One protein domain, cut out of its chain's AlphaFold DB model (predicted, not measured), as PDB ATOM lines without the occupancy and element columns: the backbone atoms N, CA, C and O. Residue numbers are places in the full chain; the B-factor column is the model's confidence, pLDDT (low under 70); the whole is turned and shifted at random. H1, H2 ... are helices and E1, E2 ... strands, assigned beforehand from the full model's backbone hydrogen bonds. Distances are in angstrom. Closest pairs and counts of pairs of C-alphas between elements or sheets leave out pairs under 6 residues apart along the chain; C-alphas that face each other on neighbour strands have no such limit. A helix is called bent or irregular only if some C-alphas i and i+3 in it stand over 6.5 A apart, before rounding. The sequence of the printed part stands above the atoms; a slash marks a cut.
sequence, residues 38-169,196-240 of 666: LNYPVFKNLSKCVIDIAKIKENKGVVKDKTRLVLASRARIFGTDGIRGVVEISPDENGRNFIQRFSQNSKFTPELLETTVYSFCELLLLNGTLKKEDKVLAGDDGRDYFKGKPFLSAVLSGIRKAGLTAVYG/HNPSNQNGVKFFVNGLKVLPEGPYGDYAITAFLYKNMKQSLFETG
ATOM      1  N   LEU A  38       6.221 -37.618 -21.617       36.28
ATOM      2  CA  LEU A  38       6.464 -37.542 -23.065       36.28
ATOM      3  C   LEU A  38       7.423 -38.629 -23.601       36.28
ATOM      4  O   LEU A  38       7.563 -38.777 -24.813       36.28
ATOM      5  N   ASN A  39       8.054 -39.422 -22.726       33.03
ATOM      6  CA  ASN A  39       9.138 -40.341 -23.099       33.03
ATOM      7  C   ASN A  39       8.728 -41.783 -23.459       33.03
ATOM      8  O   ASN A  39       9.597 -42.572 -23.831       33.03
ATOM      9  N   TYR A  40       7.444 -42.161 -23.420       31.67
ATOM     10  CA  TYR A  40       7.033 -43.496 -23.889       31.67
ATOM     11  C   TYR A  40       6.933 -43.554 -25.428       31.67
ATOM     12  O   TYR A  40       6.370 -42.640 -26.035       31.67
ATOM     13  N   PRO A  41       7.378 -44.648 -26.080       32.94
ATOM     14  CA  PRO A  41       7.412 -44.761 -27.544       32.94
ATOM     15  C   PRO A  41       6.060 -44.549 -28.241       32.94
ATOM     16  O   PRO A  41       6.008 -43.924 -29.296       32.94
ATOM     17  N   VAL A  42       4.959 -45.007 -27.631       34.34
ATOM     18  CA  VAL A  42       3.599 -44.794 -28.160       34.34
ATOM     19  C   VAL A  42       3.197 -43.315 -28.087       34.34
ATOM     20  O   VAL A  42       2.518 -42.806 -28.974       34.34
ATOM     21  N   PHE A  43       3.676 -42.589 -27.070       37.12
ATOM     22  CA  PHE A  43       3.369 -41.175 -26.879       37.12
ATOM     23  C   PHE A  43       4.269 -40.257 -27.702       37.12
ATOM     24  O   PHE A  43       3.820 -39.160 -28.006       37.12
ATOM     25  N   LYS A  44       5.467 -40.677 -28.139       38.00
ATOM     26  CA  LYS A  44       6.320 -39.884 -29.050       38.00
ATOM     27  C   LYS A  44       5.664 -39.621 -30.414       38.00
ATOM     28  O   LYS A  44       5.766 -38.508 -30.920       38.00
ATOM     29  N   ASN A  45       4.940 -40.589 -30.984       42.62
ATOM     30  CA  ASN A  45       4.263 -40.404 -32.279       42.62
ATOM     31  C   ASN A  45       2.962 -39.591 -32.158       42.62
ATOM     32  O   ASN A  45       2.709 -38.710 -32.980       42.62
ATOM     33  N   LEU A  46       2.176 -39.834 -31.101       44.72
ATOM     34  CA  LEU A  46       0.970 -39.058 -30.777       44.72
ATOM     35  C   LEU A  46       1.290 -37.593 -30.462       44.72
ATOM     36  O   LEU A  46       0.647 -36.682 -30.980       44.72
ATOM     37  N   SER A  47       2.295 -37.375 -29.611       45.72
ATOM     38  CA  SER A  47       2.726 -36.034 -29.240       45.72
ATOM     39  C   SER A  47       3.299 -35.309 -30.447       45.72
ATOM     40  O   SER A  47       2.925 -34.169 -30.629       45.72
ATOM     41  N   LYS A  48       4.070 -35.944 -31.343       51.75
ATOM     42  CA  LYS A  48       4.587 -35.273 -32.547       51.75
ATOM     43  C   LYS A  48       3.485 -34.669 -33.423       51.75
ATOM     44  O   LYS A  48       3.577 -33.499 -33.744       51.75
ATOM     45  N   CYS A  49       2.413 -35.396 -33.744       53.84
ATOM     46  CA  CYS A  49       1.366 -34.856 -34.619       53.84
ATOM     47  C   CYS A  49       0.561 -33.715 -33.968       53.84
ATOM     48  O   CYS A  49       0.328 -32.682 -34.593       53.84
ATOM     49  N   VAL A  50       0.197 -33.862 -32.691       54.72
ATOM     50  CA  VAL A  50      -0.511 -32.814 -31.936       54.72
ATOM     51  C   VAL A  50       0.407 -31.618 -31.655       54.72
ATOM     52  O   VAL A  50      -0.039 -30.478 -31.727       54.72
ATOM     53  N   ILE A  51       1.696 -31.858 -31.396       54.12
ATOM     54  CA  ILE A  51       2.730 -30.829 -31.233       54.12
ATOM     55  C   ILE A  51       2.994 -30.118 -32.558       54.12
ATOM     56  O   ILE A  51       3.148 -28.908 -32.533       54.12
ATOM     57  N   ASP A  52       3.025 -30.808 -33.696       56.34
ATOM     58  CA  ASP A  52       3.236 -30.199 -35.012       56.34
ATOM     59  C   ASP A  52       2.037 -29.309 -35.379       56.34
ATOM     60  O   ASP A  52       2.230 -28.153 -35.754       56.34
ATOM     61  N   ILE A  53       0.799 -29.769 -35.139       55.06
ATOM     62  CA  ILE A  53      -0.409 -28.931 -35.253       55.06
ATOM     63  C   ILE A  53      -0.323 -27.735 -34.297       55.06
ATOM     64  O   ILE A  53      -0.595 -26.605 -34.696       55.06
ATOM     65  N   ALA A  54       0.080 -27.951 -33.045       52.78
ATOM     66  CA  ALA A  54       0.190 -26.885 -32.058       52.78
ATOM     67  C   ALA A  54       1.328 -25.889 -32.366       52.78
ATOM     68  O   ALA A  54       1.185 -24.702 -32.084       52.78
ATOM     69  N   LYS A  55       2.433 -26.335 -32.979       49.50
ATOM     70  CA  LYS A  55       3.577 -25.513 -33.416       49.50
ATOM     71  C   LYS A  55       3.249 -24.673 -34.647       49.50
ATOM     72  O   LYS A  55       3.565 -23.491 -34.657       49.50
ATOM     73  N   ILE A  56       2.540 -25.228 -35.637       49.28
ATOM     74  CA  ILE A  56       2.022 -24.470 -36.799       49.28
ATOM     75  C   ILE A  56       1.127 -23.295 -36.345       49.28
ATOM     76  O   ILE A  56       0.937 -22.316 -37.066       49.28
ATOM     77  N   LYS A  57       0.552 -23.399 -35.144       51.69
ATOM     78  CA  LYS A  57      -0.553 -22.567 -34.660       51.69
ATOM     79  C   LYS A  57      -0.185 -21.575 -33.567       51.69
ATOM     80  O   LYS A  57      -0.949 -20.630 -33.372       51.69
ATOM     81  N   GLU A  58       0.954 -21.747 -32.905       47.38
ATOM     82  CA  GLU A  58       1.534 -20.733 -32.016       47.38
ATOM     83  C   GLU A  58       1.807 -19.445 -32.808       47.38
ATOM     84  O   GLU A  58       1.410 -18.363 -32.393       47.38
ATOM     85  N   ASN A  59       2.268 -19.590 -34.056       44.81
ATOM     86  CA  ASN A  59       2.458 -18.493 -35.009       44.81
ATOM     87  C   ASN A  59       1.148 -17.833 -35.505       44.81
ATOM     88  O   ASN A  59       1.208 -16.864 -36.254       44.81
ATOM     89  N   LYS A  60      -0.039 -18.357 -35.144       44.59
ATOM     90  CA  LYS A  60      -1.361 -17.833 -35.561       44.59
ATOM     91  C   LYS A  60      -2.320 -17.541 -34.391       44.59
ATOM     92  O   LYS A  60      -3.483 -17.242 -34.640       44.59
ATOM     93  N   GLY A  61      -1.891 -17.682 -33.131       46.97
ATOM     94  CA  GLY A  61      -2.700 -17.362 -31.940       46.97
ATOM     95  C   GLY A  61      -3.876 -18.307 -31.617       46.97
ATOM     96  O   GLY A  61      -4.698 -17.991 -30.761       46.97
ATOM     97  N   VAL A  62      -3.983 -19.472 -32.274       50.25
ATOM     98  CA  VAL A  62      -5.180 -20.353 -32.214       50.25
ATOM     99  C   VAL A  62      -5.127 -21.400 -31.085       50.25
ATOM    100  O   VAL A  62      -6.153 -21.967 -30.709       50.25
ATOM    101  N   VAL A  63      -3.943 -21.691 -30.536       50.78
ATOM    102  CA  VAL A  63      -3.742 -22.704 -29.485       50.78
ATOM    103  C   VAL A  63      -2.941 -22.081 -28.345       50.78
ATOM    104  O   VAL A  63      -1.745 -21.866 -28.494       50.78
ATOM    105  N   LYS A  64      -3.602 -21.795 -27.214       52.66
ATOM    106  CA  LYS A  64      -2.964 -21.188 -26.028       52.66
ATOM    107  C   LYS A  64      -2.293 -22.204 -25.089       52.66
ATOM    108  O   LYS A  64      -1.408 -21.819 -24.341       52.66
ATOM    109  N   ASP A  65      -2.687 -23.482 -25.127       60.91
ATOM    110  CA  ASP A  65      -2.192 -24.514 -24.199       60.91
ATOM    111  C   ASP A  65      -1.957 -25.856 -24.920       60.91
ATOM    112  O   ASP A  65      -2.877 -26.647 -25.165       60.91
ATOM    113  N   LYS A  66      -0.696 -26.103 -25.294       58.62
ATOM    114  CA  LYS A  66      -0.263 -27.327 -25.993       58.62
ATOM    115  C   LYS A  66      -0.396 -28.570 -25.114       58.62
ATOM    116  O   LYS A  66      -0.706 -29.653 -25.614       58.62
ATOM    117  N   THR A  67      -0.163 -28.412 -23.815       56.56
ATOM    118  CA  THR A  67      -0.185 -29.497 -22.835       56.56
ATOM    119  C   THR A  67      -1.595 -30.070 -22.738       56.56
ATOM    120  O   THR A  67      -1.766 -31.286 -22.861       56.56
ATOM    121  N   ARG A  68      -2.625 -29.217 -22.660       60.72
ATOM    122  CA  ARG A  68      -4.034 -29.652 -22.669       60.72
ATOM    123  C   ARG A  68      -4.424 -30.450 -23.911       60.72
ATOM    124  O   ARG A  68      -5.063 -31.490 -23.769       60.72
ATOM    125  N   LEU A  69      -4.023 -30.028 -25.111       61.44
ATOM    126  CA  LEU A  69      -4.352 -30.763 -26.344       61.44
ATOM    127  C   LEU A  69      -3.706 -32.153 -26.389       61.44
ATOM    128  O   LEU A  69      -4.359 -33.126 -26.764       61.44
ATOM    129  N   VAL A  70      -2.442 -32.264 -25.970       61.28
ATOM    130  CA  VAL A  70      -1.722 -33.550 -25.911       61.28
ATOM    131  C   VAL A  70      -2.335 -34.493 -24.874       61.28
ATOM    132  O   VAL A  70      -2.292 -35.712 -25.036       61.28
ATOM    133  N   LEU A  71      -2.901 -33.957 -23.795       60.19
ATOM    134  CA  LEU A  71      -3.599 -34.749 -22.787       60.19
ATOM    135  C   LEU A  71      -4.977 -35.197 -23.281       60.19
ATOM    136  O   LEU A  71      -5.316 -36.371 -23.139       60.19
ATOM    137  N   ALA A  72      -5.727 -34.307 -23.931       60.12
ATOM    138  CA  ALA A  72      -7.024 -34.617 -24.527       60.12
ATOM    139  C   ALA A  72      -6.925 -35.688 -25.625       60.12
ATOM    140  O   ALA A  72      -7.749 -36.597 -25.670       60.12
ATOM    141  N   SER A  73      -5.872 -35.666 -26.451       58.91
ATOM    142  CA  SER A  73      -5.659 -36.670 -27.507       58.91
ATOM    143  C   SER A  73      -5.485 -38.102 -26.978       58.91
ATOM    144  O   SER A  73      -5.503 -39.058 -27.752       58.91
ATOM    145  N   ARG A  74      -5.271 -38.271 -25.665       62.53
ATOM    146  CA  ARG A  74      -5.145 -39.579 -25.004       62.53
ATOM    147  C   ARG A  74      -6.496 -40.172 -24.609       62.53
ATOM    148  O   ARG A  74      -6.552 -41.357 -24.280       62.53
ATOM    149  N   ALA A  75      -7.572 -39.386 -24.642       63.47
ATOM    150  CA  ALA A  75      -8.924 -39.880 -24.435       63.47
ATOM    151  C   ALA A  75      -9.381 -40.636 -25.689       63.47
ATOM    152  O   ALA A  75      -9.795 -40.054 -26.682       63.47
ATOM    153  N   ARG A  76      -9.267 -41.964 -25.692       64.94
ATOM    154  CA  ARG A  76      -9.645 -42.751 -26.869       64.94
ATOM    155  C   ARG A  76     -11.172 -42.845 -26.985       64.94
ATOM    156  O   ARG A  76     -11.768 -43.726 -26.376       64.94
ATOM    157  N   ILE A  77     -11.777 -41.963 -27.784       76.94
ATOM    158  CA  ILE A  77     -13.212 -42.024 -28.133       76.94
ATOM    159  C   ILE A  77     -13.478 -42.827 -29.418       76.94
ATOM    160  O   ILE A  77     -14.573 -43.348 -29.615       76.94
ATOM    161  N   PHE A  78     -12.464 -42.958 -30.279       84.81
ATOM    162  CA  PHE A  78     -12.524 -43.746 -31.508       84.81
ATOM    163  C   PHE A  78     -12.257 -45.231 -31.238       84.81
ATOM    164  O   PHE A  78     -11.258 -45.614 -30.611       84.81
ATOM    165  N   GLY A  79     -13.143 -46.072 -31.765       80.44
ATOM    166  CA  GLY A  79     -12.995 -47.519 -31.821       80.44
ATOM    167  C   GLY A  79     -12.141 -47.979 -33.006       80.44
ATOM    168  O   GLY A  79     -11.283 -47.260 -33.518       80.44
ATOM    169  N   THR A  80     -12.358 -49.220 -33.441       78.44
ATOM    170  CA  THR A  80     -11.716 -49.768 -34.649       78.44
ATOM    171  C   THR A  80     -12.215 -49.081 -35.916       78.44
ATOM    172  O   THR A  80     -11.427 -48.854 -36.828       78.44
ATOM    173  N   ASP A  81     -13.491 -48.697 -35.940       86.19
ATOM    174  CA  ASP A  81     -14.168 -48.156 -37.114       86.19
ATOM    175  C   ASP A  81     -15.102 -46.996 -36.733       86.19
ATOM    176  O   ASP A  81     -16.317 -47.164 -36.591       86.19
ATOM    177  N   GLY A  82     -14.492 -45.830 -36.496       91.19
ATOM    178  CA  GLY A  82     -15.190 -44.612 -36.087       91.19
ATOM    179  C   GLY A  82     -15.532 -44.558 -34.595       91.19
ATOM    180  O   GLY A  82     -14.917 -45.238 -33.769       91.19
ATOM    181  N   ILE A  83     -16.517 -43.732 -34.245       92.12
ATOM    182  CA  ILE A  83     -17.069 -43.607 -32.885       92.12
ATOM    183  C   ILE A  83     -18.424 -44.310 -32.870       92.12
ATOM    184  O   ILE A  83     -19.209 -44.108 -33.787       92.12
ATOM    185  N   ARG A  84     -18.717 -45.124 -31.852       91.31
ATOM    186  CA  ARG A  84     -20.015 -45.804 -31.697       91.31
ATOM    187  C   ARG A  84     -20.461 -45.765 -30.244       91.31
ATOM    188  O   ARG A  84     -19.622 -45.791 -29.347       91.31
ATOM    189  N   GLY A  85     -21.769 -45.748 -30.019       89.38
ATOM    190  CA  GLY A  85     -22.329 -45.776 -28.676       89.38
ATOM    191  C   GLY A  85     -23.843 -45.941 -28.654       89.38
ATOM    192  O   GLY A  85     -24.503 -45.955 -29.695       89.38
ATOM    193  N   VAL A  86     -24.393 -46.079 -27.449       89.06
ATOM    194  CA  VAL A  86     -25.843 -46.129 -27.216       89.06
ATOM    195  C   VAL A  86     -26.402 -44.724 -27.372       89.06
ATOM    196  O   VAL A  86     -25.887 -43.800 -26.746       89.06
ATOM    197  N   VAL A  87     -27.438 -44.557 -28.195       91.75
ATOM    198  CA  VAL A  87     -28.010 -43.229 -28.440       91.75
ATOM    199  C   VAL A  87     -28.664 -42.669 -27.181       91.75
ATOM    200  O   VAL A  87     -29.356 -43.386 -26.458       91.75
ATOM    201  N   GLU A  88     -28.466 -41.381 -26.934       90.56
ATOM    202  CA  GLU A  88     -29.109 -40.658 -25.842       90.56
ATOM    203  C   GLU A  88     -29.413 -39.233 -26.306       90.56
ATOM    204  O   GLU A  88     -28.507 -38.502 -26.701       90.56
ATOM    205  N   ILE A  89     -30.699 -38.879 -26.319       87.31
ATOM    206  CA  ILE A  89     -31.190 -37.567 -26.777       87.31
ATOM    207  C   ILE A  89     -31.516 -36.677 -25.572       87.31
ATOM    208  O   ILE A  89     -31.331 -35.468 -25.631       87.31
ATOM    209  N   SER A  90     -31.967 -37.270 -24.464       79.75
ATOM    210  CA  SER A  90     -32.310 -36.524 -23.257       79.75
ATOM    211  C   SER A  90     -31.079 -35.855 -22.627       79.75
ATOM    212  O   SER A  90     -29.970 -36.409 -22.703       79.75
ATOM    213  N   PRO A  91     -31.255 -34.695 -21.970       74.75
ATOM    214  CA  PRO A  91     -30.240 -34.116 -21.100       74.75
ATOM    215  C   PRO A  91     -29.824 -35.096 -19.998       74.75
ATOM    216  O   PRO A  91     -30.591 -35.973 -19.606       74.75
ATOM    217  N   ASP A  92     -28.603 -34.948 -19.489       75.00
ATOM    218  CA  ASP A  92     -28.148 -35.756 -18.359       75.00
ATOM    219  C   ASP A  92     -28.697 -35.196 -17.047       75.00
ATOM    220  O   ASP A  92     -28.401 -34.060 -16.682       75.00
ATOM    221  N   GLU A  93     -29.441 -36.020 -16.314       71.56
ATOM    222  CA  GLU A  93     -30.048 -35.662 -15.022       71.56
ATOM    223  C   GLU A  93     -29.008 -35.265 -13.958       71.56
ATOM    224  O   GLU A  93     -29.324 -34.533 -13.027       71.56
ATOM    225  N   ASN A  94     -27.750 -35.699 -14.110       70.19
ATOM    226  CA  ASN A  94     -26.650 -35.393 -13.191       70.19
ATOM    227  C   ASN A  94     -25.776 -34.216 -13.669       70.19
ATOM    228  O   ASN A  94     -24.671 -34.023 -13.158       70.19
ATOM    229  N   GLY A  95     -26.218 -33.463 -14.683       73.12
ATOM    230  CA  GLY A  95     -25.505 -32.293 -15.205       73.12
ATOM    231  C   GLY A  95     -24.178 -32.605 -15.911       73.12
ATOM    232  O   GLY A  95     -23.370 -31.700 -16.128       73.12
ATOM    233  N   ARG A  96     -23.910 -33.870 -16.272       75.62
ATOM    234  CA  ARG A  96     -22.668 -34.254 -16.965       75.62
ATOM    235  C   ARG A  96     -22.683 -33.790 -18.416       75.62
ATOM    236  O   ARG A  96     -23.687 -33.896 -19.118       75.62
ATOM    237  N   ASN A  97     -21.522 -33.369 -18.914       83.81
ATOM    238  CA  ASN A  97     -21.378 -33.023 -20.328       83.81
ATOM    239  C   ASN A  97     -21.290 -34.273 -21.231       83.81
ATOM    240  O   ASN A  97     -21.032 -35.390 -20.774       83.81
ATOM    241  N   PHE A  98     -21.467 -34.081 -22.541       84.88
ATOM    242  CA  PHE A  98     -21.495 -35.166 -23.533       84.88
ATOM    243  C   PHE A  98     -20.200 -36.001 -23.594       84.88
ATOM    244  O   PHE A  98     -20.256 -37.204 -23.847       84.88
ATOM    245  N   ILE A  99     -19.034 -35.418 -23.289       81.62
ATOM    246  CA  ILE A  99     -17.757 -36.148 -23.241       81.62
ATOM    247  C   ILE A  99     -17.702 -37.070 -22.020       81.62
ATOM    248  O   ILE A  99     -17.271 -38.221 -22.129       81.62
ATOM    249  N   GLN A 100     -18.140 -36.583 -20.856       77.69
ATOM    250  CA  GLN A 100     -18.217 -37.378 -19.627       77.69
ATOM    251  C   GLN A 100     -19.193 -38.546 -19.802       77.69
ATOM    252  O   GLN A 100     -18.844 -39.689 -19.505       77.69
ATOM    253  N   ARG A 101     -20.378 -38.275 -20.369       79.38
ATOM    254  CA  ARG A 101     -21.398 -39.292 -20.675       79.38
ATOM    255  C   ARG A 101     -20.856 -40.377 -21.613       79.38
ATOM    256  O   ARG A 101     -21.037 -41.567 -21.341       79.38
ATOM    257  N   PHE A 102     -20.133 -39.993 -22.669       82.56
ATOM    258  CA  PHE A 102     -19.501 -40.952 -23.579       82.56
ATOM    259  C   PHE A 102     -18.383 -41.751 -22.896       82.56
ATOM    260  O   PHE A 102     -18.345 -42.975 -22.988       82.56
ATOM    261  N   SER A 103     -17.500 -41.086 -22.152       73.44
ATOM    262  CA  SER A 103     -16.347 -41.733 -21.512       73.44
ATOM    263  C   SER A 103     -16.747 -42.745 -20.433       73.44
ATOM    264  O   SER A 103     -16.062 -43.750 -20.257       73.44
ATOM    265  N   GLN A 104     -17.845 -42.489 -19.716       68.00
ATOM    266  CA  GLN A 104     -18.339 -43.370 -18.652       68.00
ATOM    267  C   GLN A 104     -19.211 -44.505 -19.201       68.00
ATOM    268  O   GLN A 104     -19.031 -45.657 -18.820       68.00
ATOM    269  N   ASN A 105     -20.144 -44.180 -20.100       68.19
ATOM    270  CA  ASN A 105     -21.247 -45.075 -20.462       68.19
ATOM    271  C   ASN A 105     -21.426 -45.249 -21.979       68.19
ATOM    272  O   ASN A 105     -22.440 -45.792 -22.415       68.19
ATOM    273  N   SER A 106     -20.472 -44.777 -22.793       80.25
ATOM    274  CA  SER A 106     -20.543 -44.807 -24.265       80.25
ATOM    275  C   SER A 106     -21.851 -44.218 -24.808       80.25
ATOM    276  O   SER A 106     -22.415 -44.722 -25.780       80.25
ATOM    277  N   LYS A 107     -22.367 -43.169 -24.154       86.75
ATOM    278  CA  LYS A 107     -23.571 -42.450 -24.582       86.75
ATOM    279  C   LYS A 107     -23.252 -41.564 -25.774       86.75
ATOM    280  O   LYS A 107     -22.462 -40.632 -25.667       86.75
ATOM    281  N   PHE A 108     -23.853 -41.891 -26.906       91.94
ATOM    282  CA  PHE A 108     -23.708 -41.184 -28.164       91.94
ATOM    283  C   PHE A 108     -24.828 -40.150 -28.274       91.94
ATOM    284  O   PHE A 108     -25.995 -40.520 -28.406       91.94
ATOM    285  N   THR A 109     -24.477 -38.868 -28.185       94.38
ATOM    286  CA  THR A 109     -25.436 -37.753 -28.156       94.38
ATOM    287  C   THR A 109     -25.293 -36.867 -29.399       94.38
ATOM    288  O   THR A 109     -24.223 -36.873 -30.025       94.38
ATOM    289  N   PRO A 110     -26.331 -36.102 -29.784       95.25
ATOM    290  CA  PRO A 110     -26.237 -35.148 -30.887       95.25
ATOM    291  C   PRO A 110     -25.108 -34.121 -30.704       95.25
ATOM    292  O   PRO A 110     -24.390 -33.835 -31.656       95.25
ATOM    293  N   GLU A 111     -24.871 -33.634 -29.484       93.81
ATOM    294  CA  GLU A 111     -23.826 -32.640 -29.186       93.81
ATOM    295  C   GLU A 111     -22.420 -33.214 -29.370       93.81
ATOM    296  O   GLU A 111     -21.545 -32.558 -29.943       93.81
ATOM    297  N   LEU A 112     -22.202 -34.460 -28.924       93.94
ATOM    298  CA  LEU A 112     -20.948 -35.171 -29.161       93.94
ATOM    299  C   LEU A 112     -20.683 -35.284 -30.662       93.94
ATOM    300  O   LEU A 112     -19.570 -35.011 -31.117       93.94
ATOM    301  N   LEU A 113     -21.698 -35.697 -31.421       96.81
ATOM    302  CA  LEU A 113     -21.590 -35.914 -32.855       96.81
ATOM    303  C   LEU A 113     -21.326 -34.609 -33.608       96.81
ATOM    304  O   LEU A 113     -20.359 -34.540 -34.364       96.81
ATOM    305  N   GLU A 114     -22.120 -33.570 -33.357       97.44
ATOM    306  CA  GLU A 114     -21.966 -32.254 -33.980       97.44
ATOM    307  C   GLU A 114     -20.572 -31.677 -33.716       97.44
ATOM    308  O   GLU A 114     -19.858 -31.312 -34.654       97.44
ATOM    309  N   THR A 115     -20.140 -31.669 -32.449       95.62
ATOM    310  CA  THR A 115     -18.835 -31.117 -32.061       95.62
ATOM    311  C   THR A 115     -17.691 -31.926 -32.671       95.62
ATOM    312  O   THR A 115     -16.670 -31.362 -33.075       95.62
ATOM    313  N   THR A 116     -17.842 -33.250 -32.782       96.56
ATOM    314  CA  THR A 116     -16.830 -34.110 -33.414       96.56
ATOM    315  C   THR A 116     -16.742 -33.843 -34.914       96.56
ATOM    316  O   THR A 116     -15.640 -33.706 -35.444       96.56
ATOM    317  N   VAL A 117     -17.881 -33.731 -35.604       98.38
ATOM    318  CA  VAL A 117     -17.929 -33.446 -37.045       98.38
ATOM    319  C   VAL A 117     -17.373 -32.056 -37.346       98.38
ATOM    320  O   VAL A 117     -16.556 -31.921 -38.258       98.38
ATOM    321  N   TYR A 118     -17.723 -31.051 -36.541       98.12
ATOM    322  CA  TYR A 118     -17.112 -29.725 -36.617       98.12
ATOM    323  C   TYR A 118     -15.592 -29.800 -36.437       98.12
ATOM    324  O   TYR A 118     -14.848 -29.262 -37.248       98.12
ATOM    325  N   SER A 119     -15.116 -30.530 -35.425       95.31
ATOM    326  CA  SER A 119     -13.682 -30.676 -35.134       95.31
ATOM    327  C   SER A 119     -12.914 -31.365 -36.264       95.31
ATOM    328  O   SER A 119     -11.799 -30.964 -36.596       95.31
ATOM    329  N   PHE A 120     -13.518 -32.376 -36.892       97.75
ATOM    330  CA  PHE A 120     -12.987 -33.008 -38.097       97.75
ATOM    331  C   PHE A 120     -12.887 -32.013 -39.261       97.75
ATOM    332  O   PHE A 120     -11.830 -31.892 -39.881       97.75
ATOM    333  N   CYS A 121     -13.952 -31.254 -39.522       98.25
ATOM    334  CA  CYS A 121     -13.989 -30.248 -40.583       98.25
ATOM    335  C   CYS A 121     -12.990 -29.106 -40.343       98.25
ATOM    336  O   CYS A 121     -12.264 -28.720 -41.260       98.25
ATOM    337  N   GLU A 122     -12.899 -28.610 -39.104       94.56
ATOM    338  CA  GLU A 122     -11.918 -27.608 -38.689       94.56
ATOM    339  C   GLU A 122     -10.510 -28.119 -39.003       94.56
ATOM    340  O   GLU A 122      -9.766 -27.458 -39.720       94.56
ATOM    341  N   LEU A 123     -10.147 -29.330 -38.571       91.81
ATOM    342  CA  LEU A 123      -8.832 -29.906 -38.870       91.81
ATOM    343  C   LEU A 123      -8.529 -29.957 -40.370       91.81
ATOM    344  O   LEU A 123      -7.410 -29.641 -40.774       91.81
ATOM    345  N   LEU A 124      -9.495 -30.321 -41.211       94.75
ATOM    346  CA  LEU A 124      -9.287 -30.356 -42.659       94.75
ATOM    347  C   LEU A 124      -9.050 -28.969 -43.266       94.75
ATOM    348  O   LEU A 124      -8.193 -28.839 -44.142       94.75
ATOM    349  N   LEU A 125      -9.753 -27.941 -42.782       92.00
ATOM    350  CA  LEU A 125      -9.519 -26.545 -43.161       92.00
ATOM    351  C   LEU A 125      -8.133 -26.073 -42.709       92.00
ATOM    352  O   LEU A 125      -7.387 -25.460 -43.470       92.00
ATOM    353  N   LEU A 126      -7.757 -26.386 -41.469       85.50
ATOM    354  CA  LEU A 126      -6.494 -25.933 -40.887       85.50
ATOM    355  C   LEU A 126      -5.267 -26.567 -41.540       85.50
ATOM    356  O   LEU A 126      -4.221 -25.924 -41.596       85.50
ATOM    357  N   ASN A 127      -5.400 -27.800 -42.027       86.00
ATOM    358  CA  ASN A 127      -4.355 -28.499 -42.769       86.00
ATOM    359  C   ASN A 127      -4.368 -28.178 -44.275       86.00
ATOM    360  O   ASN A 127      -3.563 -28.733 -45.019       86.00
ATOM    361  N   GLY A 128      -5.277 -27.314 -44.747       87.81
ATOM    362  CA  GLY A 128      -5.397 -26.951 -46.162       87.81
ATOM    363  C   GLY A 128      -5.923 -28.075 -47.063       87.81
ATOM    364  O   GLY A 128      -5.888 -27.946 -48.288       87.81
ATOM    365  N   THR A 129      -6.420 -29.175 -46.487       94.06
ATOM    366  CA  THR A 129      -7.072 -30.255 -47.242       94.06
ATOM    367  C   THR A 129      -8.356 -29.746 -47.895       94.06
ATOM    368  O   THR A 129      -8.628 -30.082 -49.054       94.06
ATOM    369  N   LEU A 130      -9.102 -28.920 -47.153       97.00
ATOM    370  CA  LEU A 130     -10.303 -28.216 -47.592       97.00
ATOM    371  C   LEU A 130     -10.115 -26.695 -47.500       97.00
ATOM    372  O   LEU A 130      -9.298 -26.199 -46.723       97.00
ATOM    373  N   LYS A 131     -10.921 -25.964 -48.265       97.19
ATOM    374  CA  LYS A 131     -11.143 -24.515 -48.172       97.19
ATOM    375  C   LYS A 131     -12.585 -24.246 -47.730       97.19
ATOM    376  O   LYS A 131     -13.417 -25.148 -47.749       97.19
ATOM    377  N   LYS A 132     -12.889 -23.008 -47.316       93.31
ATOM    378  CA  LYS A 132     -14.281 -22.604 -47.047       93.31
ATOM    379  C   LYS A 132     -15.160 -22.901 -48.263       93.31
ATOM    380  O   LYS A 132     -14.681 -22.837 -49.390       93.31
ATOM    381  N   GLU A 133     -16.422 -23.224 -48.002       94.62
ATOM    382  CA  GLU A 133     -17.424 -23.638 -48.992       94.62
ATOM    383  C   GLU A 133     -17.172 -24.978 -49.710       94.62
ATOM    384  O   GLU A 133     -18.098 -25.471 -50.364       94.62
ATOM    385  N   ASP A 134     -16.004 -25.621 -49.543       98.62
ATOM    386  CA  ASP A 134     -15.778 -26.972 -50.067       98.62
ATOM    387  C   ASP A 134     -16.861 -27.941 -49.561       98.62
ATOM    388  O   ASP A 134     -17.408 -27.815 -48.460       98.62
ATOM    389  N   LYS A 135     -17.172 -28.939 -50.390       98.81
ATOM    390  CA  LYS A 135     -18.193 -29.948 -50.102       98.81
ATOM    391  C   LYS A 135     -17.680 -31.005 -49.117       98.81
ATOM    392  O   LYS A 135     -16.563 -31.507 -49.261       98.81
ATOM    393  N   VAL A 136     -18.543 -31.413 -48.190       98.88
ATOM    394  CA  VAL A 136     -18.391 -32.614 -47.355       98.88
ATOM    395  C   VAL A 136     -19.625 -33.485 -47.549       98.88
ATOM    396  O   VAL A 136     -20.747 -33.022 -47.353       98.88
ATOM    397  N   LEU A 137     -19.421 -34.737 -47.959       98.88
ATOM    398  CA  LEU A 137     -20.510 -35.683 -48.202       98.88
ATOM    399  C   LEU A 137     -20.946 -36.354 -46.896       98.88
ATOM    400  O   LEU A 137     -20.102 -36.878 -46.178       98.88
ATOM    401  N   ALA A 138     -22.244 -36.397 -46.620       98.69
ATOM    402  CA  ALA A 138     -22.832 -37.097 -45.486       98.69
ATOM    403  C   ALA A 138     -23.880 -38.116 -45.955       98.69
ATOM    404  O   ALA A 138     -24.709 -37.798 -46.806       98.69
ATOM    405  N   GLY A 139     -23.878 -39.318 -45.385       98.19
ATOM    406  CA  GLY A 139     -24.950 -40.305 -45.552       98.19
ATOM    407  C   GLY A 139     -25.248 -41.036 -44.249       98.19
ATOM    408  O   GLY A 139     -24.553 -40.837 -43.249       98.19
ATOM    409  N   ASP A 140     -26.303 -41.845 -44.257       97.50
ATOM    410  CA  ASP A 140     -26.723 -42.633 -43.099       97.50
ATOM    411  C   ASP A 140     -27.324 -43.992 -43.494       97.50
ATOM    412  O   ASP A 140     -27.640 -44.236 -44.660       97.50
ATOM    413  N   ASP A 141     -27.500 -44.885 -42.517       96.50
ATOM    414  CA  ASP A 141     -28.068 -46.224 -42.733       96.50
ATOM    415  C   ASP A 141     -29.582 -46.352 -42.461       96.50
ATOM    416  O   ASP A 141     -30.147 -47.446 -42.537       96.50
ATOM    417  N   GLY A 142     -30.256 -45.238 -42.168       93.75
ATOM    418  CA  GLY A 142     -31.694 -45.153 -41.934       93.75
ATOM    419  C   GLY A 142     -32.127 -45.364 -40.481       93.75
ATOM    420  O   GLY A 142     -33.312 -45.191 -40.178       93.75
ATOM    421  N   ARG A 143     -31.213 -45.688 -39.550       94.44
ATOM    422  CA  ARG A 143     -31.579 -45.973 -38.144       94.44
ATOM    423  C   ARG A 143     -32.077 -44.762 -37.349       94.44
ATOM    424  O   ARG A 143     -32.685 -44.930 -36.291       94.44
ATOM    425  N   ASP A 144     -31.806 -43.550 -37.834       90.25
ATOM    426  CA  ASP A 144     -32.174 -42.295 -37.165       90.25
ATOM    427  C   ASP A 144     -33.533 -41.725 -37.622       90.25
ATOM    428  O   ASP A 144     -34.098 -40.840 -36.979       90.25
ATOM    429  N   TYR A 145     -34.095 -42.251 -38.719       81.44
ATOM    430  CA  TYR A 145     -35.257 -41.666 -39.401       81.44
ATOM    431  C   TYR A 145     -36.468 -41.456 -38.477       81.44
ATOM    432  O   TYR A 145     -37.045 -40.372 -38.445       81.44
ATOM    433  N   PHE A 146     -36.824 -42.472 -37.689       76.94
ATOM    434  CA  PHE A 146     -38.017 -42.460 -36.832       76.94
ATOM    435  C   PHE A 146     -37.816 -41.738 -35.495       76.94
ATOM    436  O   PHE A 146     -38.757 -41.613 -34.719       76.94
ATOM    437  N   LYS A 147     -36.605 -41.244 -35.221       77.38
ATOM    438  CA  LYS A 147     -36.274 -40.500 -33.996       77.38
ATOM    439  C   LYS A 147     -36.304 -38.982 -34.204       77.38
ATOM    440  O   LYS A 147     -35.819 -38.252 -33.351       77.38
ATOM    441  N   GLY A 148     -36.817 -38.506 -35.343       85.94
ATOM    442  CA  GLY A 148     -36.771 -37.088 -35.720       85.94
ATOM    443  C   GLY A 148     -35.420 -36.641 -36.290       85.94
ATOM    444  O   GLY A 148     -35.186 -35.447 -36.437       85.94
ATOM    445  N   LYS A 149     -34.536 -37.592 -36.629       93.12
ATOM    446  CA  LYS A 149     -33.217 -37.359 -37.241       93.12
ATOM    447  C   LYS A 149     -32.245 -36.445 -36.453       93.12
ATOM    448  O   LYS A 149     -31.505 -35.684 -37.085       93.12
ATOM    449  N   PRO A 150     -32.200 -36.464 -35.104       95.38
ATOM    450  CA  PRO A 150     -31.353 -35.545 -34.342       95.38
ATOM    451  C   PRO A 150     -29.857 -35.751 -34.616       95.38
ATOM    452  O   PRO A 150     -29.089 -34.792 -34.587       95.38
ATOM    453  N   PHE A 151     -29.429 -36.977 -34.928       97.06
ATOM    454  CA  PHE A 151     -28.026 -37.268 -35.210       97.06
ATOM    455  C   PHE A 151     -27.643 -36.876 -36.636       97.06
ATOM    456  O   PHE A 151     -26.567 -36.317 -36.838       97.06
ATOM    457  N   LEU A 152     -28.519 -37.096 -37.622       97.44
ATOM    458  CA  LEU A 152     -28.284 -36.580 -38.973       97.44
ATOM    459  C   LEU A 152     -28.202 -35.045 -38.965       97.44
ATOM    460  O   LEU A 152     -27.277 -34.479 -39.548       97.44
ATOM    461  N   SER A 153     -29.112 -34.376 -38.252       97.19
ATOM    462  CA  SER A 153     -29.074 -32.920 -38.073       97.19
ATOM    463  C   SER A 153     -27.759 -32.457 -37.442       97.19
ATOM    464  O   SER A 153     -27.159 -31.504 -37.935       97.19
ATOM    465  N   ALA A 154     -27.253 -33.169 -36.430       97.62
ATOM    466  CA  ALA A 154     -25.953 -32.894 -35.818       97.62
ATOM    467  C   ALA A 154     -24.775 -33.031 -36.803       97.62
ATOM    468  O   ALA A 154     -23.871 -32.195 -36.792       97.62
ATOM    469  N   VAL A 155     -24.778 -34.034 -37.692       98.50
ATOM    470  CA  VAL A 155     -23.743 -34.167 -38.737       98.50
ATOM    471  C   VAL A 155     -23.770 -32.971 -39.685       98.50
ATOM    472  O   VAL A 155     -22.739 -32.341 -39.918       98.50
ATOM    473  N   LEU A 156     -24.947 -32.646 -40.227       98.56
ATOM    474  CA  LEU A 156     -25.099 -31.559 -41.195       98.56
ATOM    475  C   LEU A 156     -24.753 -30.201 -40.565       98.56
ATOM    476  O   LEU A 156     -24.010 -29.424 -41.163       98.56
ATOM    477  N   SER A 157     -25.220 -29.956 -39.337       98.31
ATOM    478  CA  SER A 157     -24.896 -28.762 -38.549       98.31
ATOM    479  C   SER A 157     -23.394 -28.638 -38.296       98.31
ATOM    480  O   SER A 157     -22.810 -27.597 -38.584       98.31
ATOM    481  N   GLY A 158     -22.721 -29.708 -37.854       98.38
ATOM    482  CA  GLY A 158     -21.278 -29.690 -37.594       98.38
ATOM    483  C   GLY A 158     -20.452 -29.298 -38.826       98.38
ATOM    484  O   GLY A 158     -19.500 -28.522 -38.714       98.38
ATOM    485  N   ILE A 159     -20.853 -29.762 -40.017       98.81
ATOM    486  CA  ILE A 159     -20.239 -29.362 -41.294       98.81
ATOM    487  C   ILE A 159     -20.496 -27.872 -41.576       98.81
ATOM    488  O   ILE A 159     -19.560 -27.130 -41.883       98.81
ATOM    489  N   ARG A 160     -21.747 -27.406 -41.448       98.62
ATOM    490  CA  ARG A 160     -22.118 -26.007 -41.731       98.62
ATOM    491  C   ARG A 160     -21.525 -25.016 -40.728       98.62
ATOM    492  O   ARG A 160     -21.161 -23.908 -41.116       98.62
ATOM    493  N   LYS A 161     -21.349 -25.402 -39.464       98.19
ATOM    494  CA  LYS A 161     -20.641 -24.615 -38.437       98.19
ATOM    495  C   LYS A 161     -19.172 -24.381 -38.793       98.19
ATOM    496  O   LYS A 161     -18.618 -23.343 -38.449       98.19
ATOM    497  N   ALA A 162     -18.553 -25.289 -39.550       97.44
ATOM    498  CA  ALA A 162     -17.202 -25.100 -40.084       97.44
ATOM    499  C   ALA A 162     -17.148 -24.192 -41.333       97.44
ATOM    500  O   ALA A 162     -16.060 -23.923 -41.843       97.44
ATOM    501  N   GLY A 163     -18.290 -23.712 -41.843       98.06
ATOM    502  CA  GLY A 163     -18.360 -22.901 -43.064       98.06
ATOM    503  C   GLY A 163     -18.200 -23.710 -44.358       98.06
ATOM    504  O   GLY A 163     -17.792 -23.164 -45.383       98.06
ATOM    505  N   LEU A 164     -18.467 -25.019 -44.309       98.75
ATOM    506  CA  LEU A 164     -18.396 -25.942 -45.446       98.75
ATOM    507  C   LEU A 164     -19.789 -26.226 -46.022       98.75
ATOM    508  O   LEU A 164     -20.807 -25.986 -45.374       98.75
ATOM    509  N   THR A 165     -19.842 -26.771 -47.237       98.81
ATOM    510  CA  THR A 165     -21.103 -27.205 -47.851       98.81
ATOM    511  C   THR A 165     -21.422 -28.640 -47.433       98.81
ATOM    512  O   THR A 165     -20.742 -29.580 -47.850       98.81
ATOM    513  N   ALA A 166     -22.469 -28.824 -46.630       98.81
ATOM    514  CA  ALA A 166     -22.982 -30.134 -46.245       98.81
ATOM    515  C   ALA A 166     -23.798 -30.741 -47.392       98.81
ATOM    516  O   ALA A 166     -24.895 -30.270 -47.690       98.81
ATOM    517  N   VAL A 167     -23.259 -31.780 -48.031       98.81
ATOM    518  CA  VAL A 167     -23.929 -32.522 -49.105       98.81
ATOM    519  C   VAL A 167     -24.574 -33.766 -48.515       98.81
ATOM    520  O   VAL A 167     -23.866 -34.674 -48.085       98.81
ATOM    521  N   TYR A 168     -25.900 -33.838 -48.499       98.56
ATOM    522  CA  TYR A 168     -26.615 -35.014 -48.018       98.56
ATOM    523  C   TYR A 168     -26.855 -36.013 -49.155       98.56
ATOM    524  O   TYR A 168     -27.527 -35.716 -50.138       98.56
ATOM    525  N   GLY A 169     -26.290 -37.211 -49.011       98.00
ATOM    526  CA  GLY A 169     -26.388 -38.317 -49.962       98.00
ATOM    527  C   GLY A 169     -27.548 -39.280 -49.705       98.00
ATOM    528  O   GLY A 169     -27.728 -40.225 -50.472       98.00
ATOM    529  N   HIS A 196     -23.620 -53.439 -38.027       92.88
ATOM    530  CA  HIS A 196     -24.405 -54.549 -37.488       92.88
ATOM    531  C   HIS A 196     -24.947 -54.335 -36.059       92.88
ATOM    532  O   HIS A 196     -25.676 -55.190 -35.553       92.88
ATOM    533  N   ASN A 197     -24.613 -53.230 -35.378       91.38
ATOM    534  CA  ASN A 197     -25.113 -52.971 -34.028       91.38
ATOM    535  C   ASN A 197     -26.641 -52.722 -34.033       91.38
ATOM    536  O   ASN A 197     -27.173 -52.194 -35.022       91.38
ATOM    537  N   PRO A 198     -27.350 -53.028 -32.928       90.31
ATOM    538  CA  PRO A 198     -28.794 -52.808 -32.820       90.31
ATOM    539  C   PRO A 198     -29.213 -51.336 -32.984       90.31
ATOM    540  O   PRO A 198     -28.404 -50.419 -32.846       90.31
ATOM    541  N   SER A 199     -30.507 -51.104 -33.217       91.25
ATOM    542  CA  SER A 199     -31.106 -49.779 -33.474       91.25
ATOM    543  C   SER A 199     -30.983 -48.763 -32.326       91.25
ATOM    544  O   SER A 199     -31.121 -47.554 -32.540       91.25
ATOM    545  N   ASN A 200     -30.710 -49.220 -31.100       90.06
ATOM    546  CA  ASN A 200     -30.433 -48.357 -29.947       90.06
ATOM    547  C   ASN A 200     -28.984 -47.837 -29.911       90.06
ATOM    548  O   ASN A 200     -28.629 -47.086 -29.007       90.06
ATOM    549  N   GLN A 201     -28.155 -48.219 -30.879       92.31
ATOM    550  CA  GLN A 201     -26.805 -47.705 -31.057       92.31
ATOM    551  C   GLN A 201     -26.679 -46.978 -32.390       92.31
ATOM    552  O   GLN A 201     -27.314 -47.345 -33.380       92.31
ATOM    553  N   ASN A 202     -25.825 -45.961 -32.414       94.31
ATOM    554  CA  ASN A 202     -25.417 -45.263 -33.625       94.31
ATOM    555  C   ASN A 202     -23.913 -44.956 -33.551       94.31
ATOM    556  O   ASN A 202     -23.246 -45.272 -32.558       94.31
ATOM    557  N   GLY A 203     -23.361 -44.414 -34.623       95.38
ATOM    558  CA  GLY A 203     -21.951 -44.106 -34.715       95.38
ATOM    559  C   GLY A 203     -21.621 -43.267 -35.933       95.38
ATOM    560  O   GLY A 203     -22.483 -42.990 -36.755       95.38
ATOM    561  N   VAL A 204     -20.368 -42.845 -36.036       97.56
ATOM    562  CA  VAL A 204     -19.889 -42.012 -37.137       97.56
ATOM    563  C   VAL A 204     -18.540 -42.505 -37.645       97.56
ATOM    564  O   VAL A 204     -17.619 -42.734 -36.854       97.56
ATOM    565  N   LYS A 205     -18.421 -42.656 -38.967       97.06
ATOM    566  CA  LYS A 205     -17.169 -42.940 -39.682       97.06
ATOM    567  C   LYS A 205     -16.749 -41.700 -40.474       97.06
ATOM    568  O   LYS A 205     -17.594 -41.009 -41.040       97.06
ATOM    569  N   PHE A 206     -15.445 -41.442 -40.547       97.81
ATOM    570  CA  PHE A 206     -14.881 -40.307 -41.283       97.81
ATOM    571  C   PHE A 206     -13.991 -40.782 -42.426       97.81
ATOM    572  O   PHE A 206     -13.182 -41.699 -42.257       97.81
ATOM    573  N   PHE A 207     -14.109 -40.110 -43.568       97.38
ATOM    574  CA  PHE A 207     -13.364 -40.393 -44.785       97.38
ATOM    575  C   PHE A 207     -12.611 -39.152 -45.254       97.38
ATOM    576  O   PHE A 207     -13.178 -38.064 -45.330       97.38
ATOM    577  N   VAL A 208     -11.351 -39.332 -45.637       96.88
ATOM    578  CA  VAL A 208     -10.522 -38.317 -46.290       96.88
ATOM    579  C   VAL A 208      -9.941 -38.928 -47.558       96.88
ATOM    580  O   VAL A 208      -9.316 -39.987 -47.522       96.88
ATOM    581  N   ASN A 209     -10.175 -38.285 -48.700       93.81
ATOM    582  CA  ASN A 209      -9.791 -38.756 -50.034       93.81
ATOM    583  C   ASN A 209     -10.254 -40.198 -50.329       93.81
ATOM    584  O   ASN A 209      -9.540 -40.978 -50.956       93.81
ATOM    585  N   GLY A 210     -11.449 -40.560 -49.853       91.81
ATOM    586  CA  GLY A 210     -12.047 -41.887 -50.041       91.81
ATOM    587  C   GLY A 210     -11.486 -42.984 -49.130       91.81
ATOM    588  O   GLY A 210     -11.912 -44.128 -49.243       91.81
ATOM    589  N   LEU A 211     -10.563 -42.655 -48.221       92.44
ATOM    590  CA  LEU A 211     -10.005 -43.576 -47.229       92.44
ATOM    591  C   LEU A 211     -10.520 -43.230 -45.835       92.44
ATOM    592  O   LEU A 211     -10.667 -42.055 -45.504       92.44
ATOM    593  N   LYS A 212     -10.748 -44.241 -44.995       93.56
ATOM    594  CA  LYS A 212     -11.077 -44.009 -43.585       93.56
ATOM    595  C   LYS A 212      -9.913 -43.352 -42.849       93.56
ATOM    596  O   LYS A 212      -8.745 -43.626 -43.138       93.56
ATOM    597  N   VAL A 213     -10.240 -42.505 -41.877       92.31
ATOM    598  CA  VAL A 213      -9.240 -41.865 -41.015       92.31
ATOM    599  C   VAL A 213      -8.445 -42.904 -40.214       92.31
ATOM    600  O   VAL A 213      -8.969 -43.915 -39.733       92.31
ATOM    601  N   LEU A 214      -7.141 -42.661 -40.106       89.31
ATOM    602  CA  LEU A 214      -6.234 -43.460 -39.287       89.31
ATOM    603  C   LEU A 214      -6.143 -42.876 -37.875       89.31
ATOM    604  O   LEU A 214      -6.434 -41.697 -37.688       89.31
ATOM    605  N   PRO A 215      -5.675 -43.653 -36.882       83.31
ATOM    606  CA  PRO A 215      -5.431 -43.113 -35.551       83.31
ATOM    607  C   PRO A 215      -4.419 -41.959 -35.541       83.31
ATOM    608  O   PRO A 215      -4.666 -40.910 -34.948       83.31
ATOM    609  N   GLU A 216      -3.283 -42.153 -36.215       80.25
ATOM    610  CA  GLU A 216      -2.227 -41.149 -36.370       80.25
ATOM    611  C   GLU A 216      -2.494 -40.233 -37.581       80.25
ATOM    612  O   GLU A 216      -3.161 -40.622 -38.540       80.25
ATOM    613  N   GLY A 217      -1.905 -39.035 -37.567       80.56
ATOM    614  CA  GLY A 217      -1.925 -38.097 -38.691       80.56
ATOM    615  C   GLY A 217      -2.674 -36.791 -38.399       80.56
ATOM    616  O   GLY A 217      -3.379 -36.689 -37.393       80.56
ATOM    617  N   PRO A 218      -2.525 -35.783 -39.277       77.75
ATOM    618  CA  PRO A 218      -2.958 -34.403 -39.017       77.75
ATOM    619  C   PRO A 218      -4.479 -34.220 -38.889       77.75
ATOM    620  O   PRO A 218      -4.945 -33.198 -38.393       77.75
ATOM    621  N   TYR A 219      -5.244 -35.214 -39.327       84.19
ATOM    622  CA  TYR A 219      -6.702 -35.309 -39.233       84.19
ATOM    623  C   TYR A 219      -7.127 -36.715 -38.762       84.19
ATOM    624  O   TYR A 219      -8.209 -37.190 -39.097       84.19
ATOM    625  N   GLY A 220      -6.239 -37.416 -38.046       87.12
ATOM    626  CA  GLY A 220      -6.500 -38.750 -37.508       87.12
ATOM    627  C   GLY A 220      -7.319 -38.739 -36.215       87.12
ATOM    628  O   GLY A 220      -7.556 -37.679 -35.630       87.12
ATOM    629  N   ASP A 221      -7.706 -39.924 -35.736       86.69
ATOM    630  CA  ASP A 221      -8.572 -40.118 -34.560       86.69
ATOM    631  C   ASP A 221      -8.098 -39.301 -33.339       86.69
ATOM    632  O   ASP A 221      -8.894 -38.652 -32.653       86.69
ATOM    633  N   TYR A 222      -6.784 -39.292 -33.074       80.12
ATOM    634  CA  TYR A 222      -6.204 -38.564 -31.940       80.12
ATOM    635  C   TYR A 222      -6.289 -37.042 -32.095       80.12
ATOM    636  O   TYR A 222      -6.526 -36.337 -31.112       80.12
ATOM    637  N   ALA A 223      -6.117 -36.531 -33.317       82.19
ATOM    638  CA  ALA A 223      -6.233 -35.105 -33.602       82.19
ATOM    639  C   ALA A 223      -7.693 -34.652 -33.486       82.19
ATOM    640  O   ALA A 223      -7.969 -33.657 -32.813       82.19
ATOM    641  N   ILE A 224      -8.627 -35.420 -34.062       89.75
ATOM    642  CA  ILE A 224     -10.069 -35.141 -33.979       89.75
ATOM    643  C   ILE A 224     -10.518 -35.127 -32.519       89.75
ATOM    644  O   ILE A 224     -11.204 -34.201 -32.097       89.75
ATOM    645  N   THR A 225     -10.067 -36.102 -31.726       84.81
ATOM    646  CA  THR A 225     -10.331 -36.141 -30.283       84.81
ATOM    647  C   THR A 225      -9.823 -34.872 -29.596       84.81
ATOM    648  O   THR A 225     -10.568 -34.237 -28.860       84.81
ATOM    649  N   ALA A 226      -8.577 -34.455 -29.830       80.44
ATOM    650  CA  ALA A 226      -8.040 -33.257 -29.183       80.44
ATOM    651  C   ALA A 226      -8.867 -31.997 -29.510       80.44
ATOM    652  O   ALA A 226      -9.143 -31.182 -28.627       80.44
ATOM    653  N   PHE A 227      -9.304 -31.866 -30.764       85.19
ATOM    654  CA  PHE A 227     -10.129 -30.745 -31.209       85.19
ATOM    655  C   PHE A 227     -11.566 -30.813 -30.682       85.19
ATOM    656  O   PHE A 227     -12.106 -29.777 -30.308       85.19
ATOM    657  N   LEU A 228     -12.141 -32.008 -30.520       87.75
ATOM    658  CA  LEU A 228     -13.424 -32.186 -29.835       87.75
ATOM    659  C   LEU A 228     -13.395 -31.553 -28.438       87.75
ATOM    660  O   LEU A 228     -14.275 -30.765 -28.096       87.75
ATOM    661  N   TYR A 229     -12.362 -31.847 -27.644       82.19
ATOM    662  CA  TYR A 229     -12.207 -31.266 -26.306       82.19
ATOM    663  C   TYR A 229     -11.977 -29.752 -26.348       82.19
ATOM    664  O   TYR A 229     -12.516 -29.028 -25.517       82.19
ATOM    665  N   LYS A 230     -11.205 -29.253 -27.322       82.69
ATOM    666  CA  LYS A 230     -11.012 -27.807 -27.530       82.69
ATOM    667  C   LYS A 230     -12.343 -27.100 -27.822       82.69
ATOM    668  O   LYS A 230     -12.568 -25.988 -27.348       82.69
ATOM    669  N   ASN A 231     -13.205 -27.738 -28.604       85.88
ATOM    670  CA  ASN A 231     -14.418 -27.130 -29.141       85.88
ATOM    671  C   ASN A 231     -15.658 -27.370 -28.268       85.88
ATOM    672  O   ASN A 231     -16.690 -26.758 -28.513       85.88
ATOM    673  N   MET A 232     -15.562 -28.173 -27.201       83.06
ATOM    674  CA  MET A 232     -16.712 -28.586 -26.380       83.06
ATOM    675  C   MET A 232     -17.501 -27.453 -25.701       83.06
ATOM    676  O   MET A 232     -18.612 -27.688 -25.240       83.06
ATOM    677  N   LYS A 233     -16.915 -26.254 -25.572       78.69
ATOM    678  CA  LYS A 233     -17.551 -25.065 -24.969       78.69
ATOM    679  C   LYS A 233     -17.834 -23.953 -25.983       78.69
ATOM    680  O   LYS A 233     -18.236 -22.865 -25.583       78.69
ATOM    681  N   GLN A 234     -17.545 -24.169 -27.267       78.88
ATOM    682  CA  GLN A 234     -17.710 -23.122 -28.271       78.88
ATOM    683  C   GLN A 234     -19.175 -23.009 -28.686       78.88
ATOM    684  O   GLN A 234     -19.802 -24.001 -29.048       78.88
ATOM    685  N   SER A 235     -19.692 -21.781 -28.674       83.06
ATOM    686  CA  SER A 235     -20.926 -21.448 -29.378       83.06
ATOM    687  C   SER A 235     -20.567 -21.097 -30.817       83.06
ATOM    688  O   SER A 235     -19.764 -20.194 -31.054       83.06
ATOM    689  N   LEU A 236     -21.101 -21.856 -31.770       85.75
ATOM    690  CA  LEU A 236     -20.784 -21.737 -33.191       85.75
ATOM    691  C   LEU A 236     -22.072 -21.530 -33.980       85.75
ATOM    692  O   LEU A 236     -23.059 -22.228 -33.749       85.75
ATOM    693  N   PHE A 237     -22.035 -20.611 -34.938       90.56
ATOM    694  CA  PHE A 237     -23.136 -20.360 -35.862       90.56
ATOM    695  C   PHE A 237     -22.920 -21.126 -37.166       90.56
ATOM    696  O   PHE A 237     -21.789 -21.292 -37.630       90.56
ATOM    697  N   GLU A 238     -24.008 -21.588 -37.775       94.38
ATOM    698  CA  GLU A 238     -23.951 -22.186 -39.104       94.38
ATOM    699  C   GLU A 238     -23.679 -21.099 -40.150       94.38
ATOM    700  O   GLU A 238     -24.471 -20.180 -40.327       94.38
ATOM    701  N   THR A 239     -22.542 -21.201 -40.837       95.81
ATOM    702  CA  THR A 239     -22.147 -20.266 -41.911       95.81
ATOM    703  C   THR A 239     -21.998 -20.958 -43.266       95.81
ATOM    704  O   THR A 239     -21.837 -20.305 -44.292       95.81
ATOM    705  N   GLY A 240     -22.029 -22.291 -43.275       97.44
ATOM    706  CA  GLY A 240     -21.961 -23.131 -44.460       97.44
ATOM    707  C   GLY A 240     -23.323 -23.398 -45.100       97.44
ATOM    708  O   GLY A 240     -24.374 -23.067 -44.556       97.44
TER     709      GLY A 240
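What this domain is: This is residues 38 to 169 and 196 to 240 of the 666 residues of an uncharacterized protein of Candidatus Firestonebacteria bacterium RIFOXYA2_FULL_40_8 (UniProt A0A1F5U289). Two adjoining helices, H4 and H5, make the core, partly covered by two small strand pairs: E1 with E4, whose E4 runs past H4, and E2 with E3, which packs on H5; the two pairs come near each other along E4 and E2. H6 crosses H4, and beyond it H2 and then the long H1 extend the body at one end, while the short H3 packs on the beginning of H4. The printed part has 177 residues with six named helices and four named strands, in the order H1, H2, E1, H3, H4, E2, H5, E3, E4, H6; the sheet E1 - E4 is antiparallel, the sheet E2 - E3 parallel, and the class is mixed, helices and strands. The whole is compact, with a radius of gyration of the C-alphas of 15.9 A, and it spans 46 by 36 by 30 A.

Where its parts are: Strand E1 is residues 83 to 87, and E4, the longest strand, is residues 201 to 208, 24.2 A from C-alpha 201 at (-26.805, -47.705, -31.057) to C-alpha 208. Strand E2 is residues 135 to 140, 16.8 A long, and E3 is residues 165 to 169, 12.5 A. Helix H4, residues 110 to 126, is 24.0 A long, and H5, residues 150 to 161, is 15.8 A. H6 is residues 221 to 231, 15.2 A, ending with C-alpha 231 at (-14.418, -27.130, -29.141). H3 is residues 98 to 105 and H2 residues 66 to 72. H1, residues 41 to 58, is the longest helix at 25.1 A; it begins with C-alpha 41 at (7.412, -44.761, -27.544) and has a kink of 30 degrees near residue 50. H1 is neither bent nor irregular, but only just: C-alphas 42 and 45 are 6.1 A apart.

How they stand to each other: E1 and E4 are antiparallel neighbours at 155 degrees, with N 83 and O 204 within hydrogen-bond range at 3.0 A and N 204 and O 83 at 2.8 A. E2 and E4 are near each other, with 9 pairs of C-alphas within 10 A. E2 and E3 are parallel neighbours at 34 degrees, with N 138 and O 167 at 2.8 A. E2, H5 and E3 form a strand-helix-strand unit, two parallel neighbour strands with a helix between them, and its crossover is right-handed. The closest C-alphas of H5 and E3 are those of Leu 156 and Ala 166, 5.7 A apart. H4 and H5 touch at a shallow tilt of 28 degrees, the same way, with the C-alphas of Tyr 118 and Gly 158 closest at 4.3 A. H4 and H6, the hub helices, touch at 72 degrees, only just about perpendicular, closest at the C-alphas of Ser 119 and Phe 227, 5.3 A. H6 touches H2 at the C-alphas of Ala 72 and Ala 226, 5.0 A apart. With its residues 46 to 54 alone, H1 touches H2 at a steep tilt of 49 degrees, opposite ways, closest at the C-alphas of Ser 47 and Val 70, 6.1 A. H3 and H4 only just touch, with 3 pairs of C-alphas within 8 A, closest at Phe 98 and Leu 112, 5.7 A. H1 and H4 are apart. In H2, H3, H4, H5 and H6 every O i to N i+4 pair is within hydrogen-bond range; in H1 it is 12 of 14.

The domain as a whole: The C-alphas farthest apart are those of Asn 39 and Phe 146, 49.2 A. Residues 170 to 195 are not printed, and C-alphas 169 and 196 are 20.6 A apart across this cut, which falls in the link from E3 to E4. Of the links that are printed whole, E4 to H6 is long, with 12 residues. The mean pLDDT of the printed part is 81.2; residues 38 to 76 and 104 to 105 are under 70, and H1 has a mean of 47.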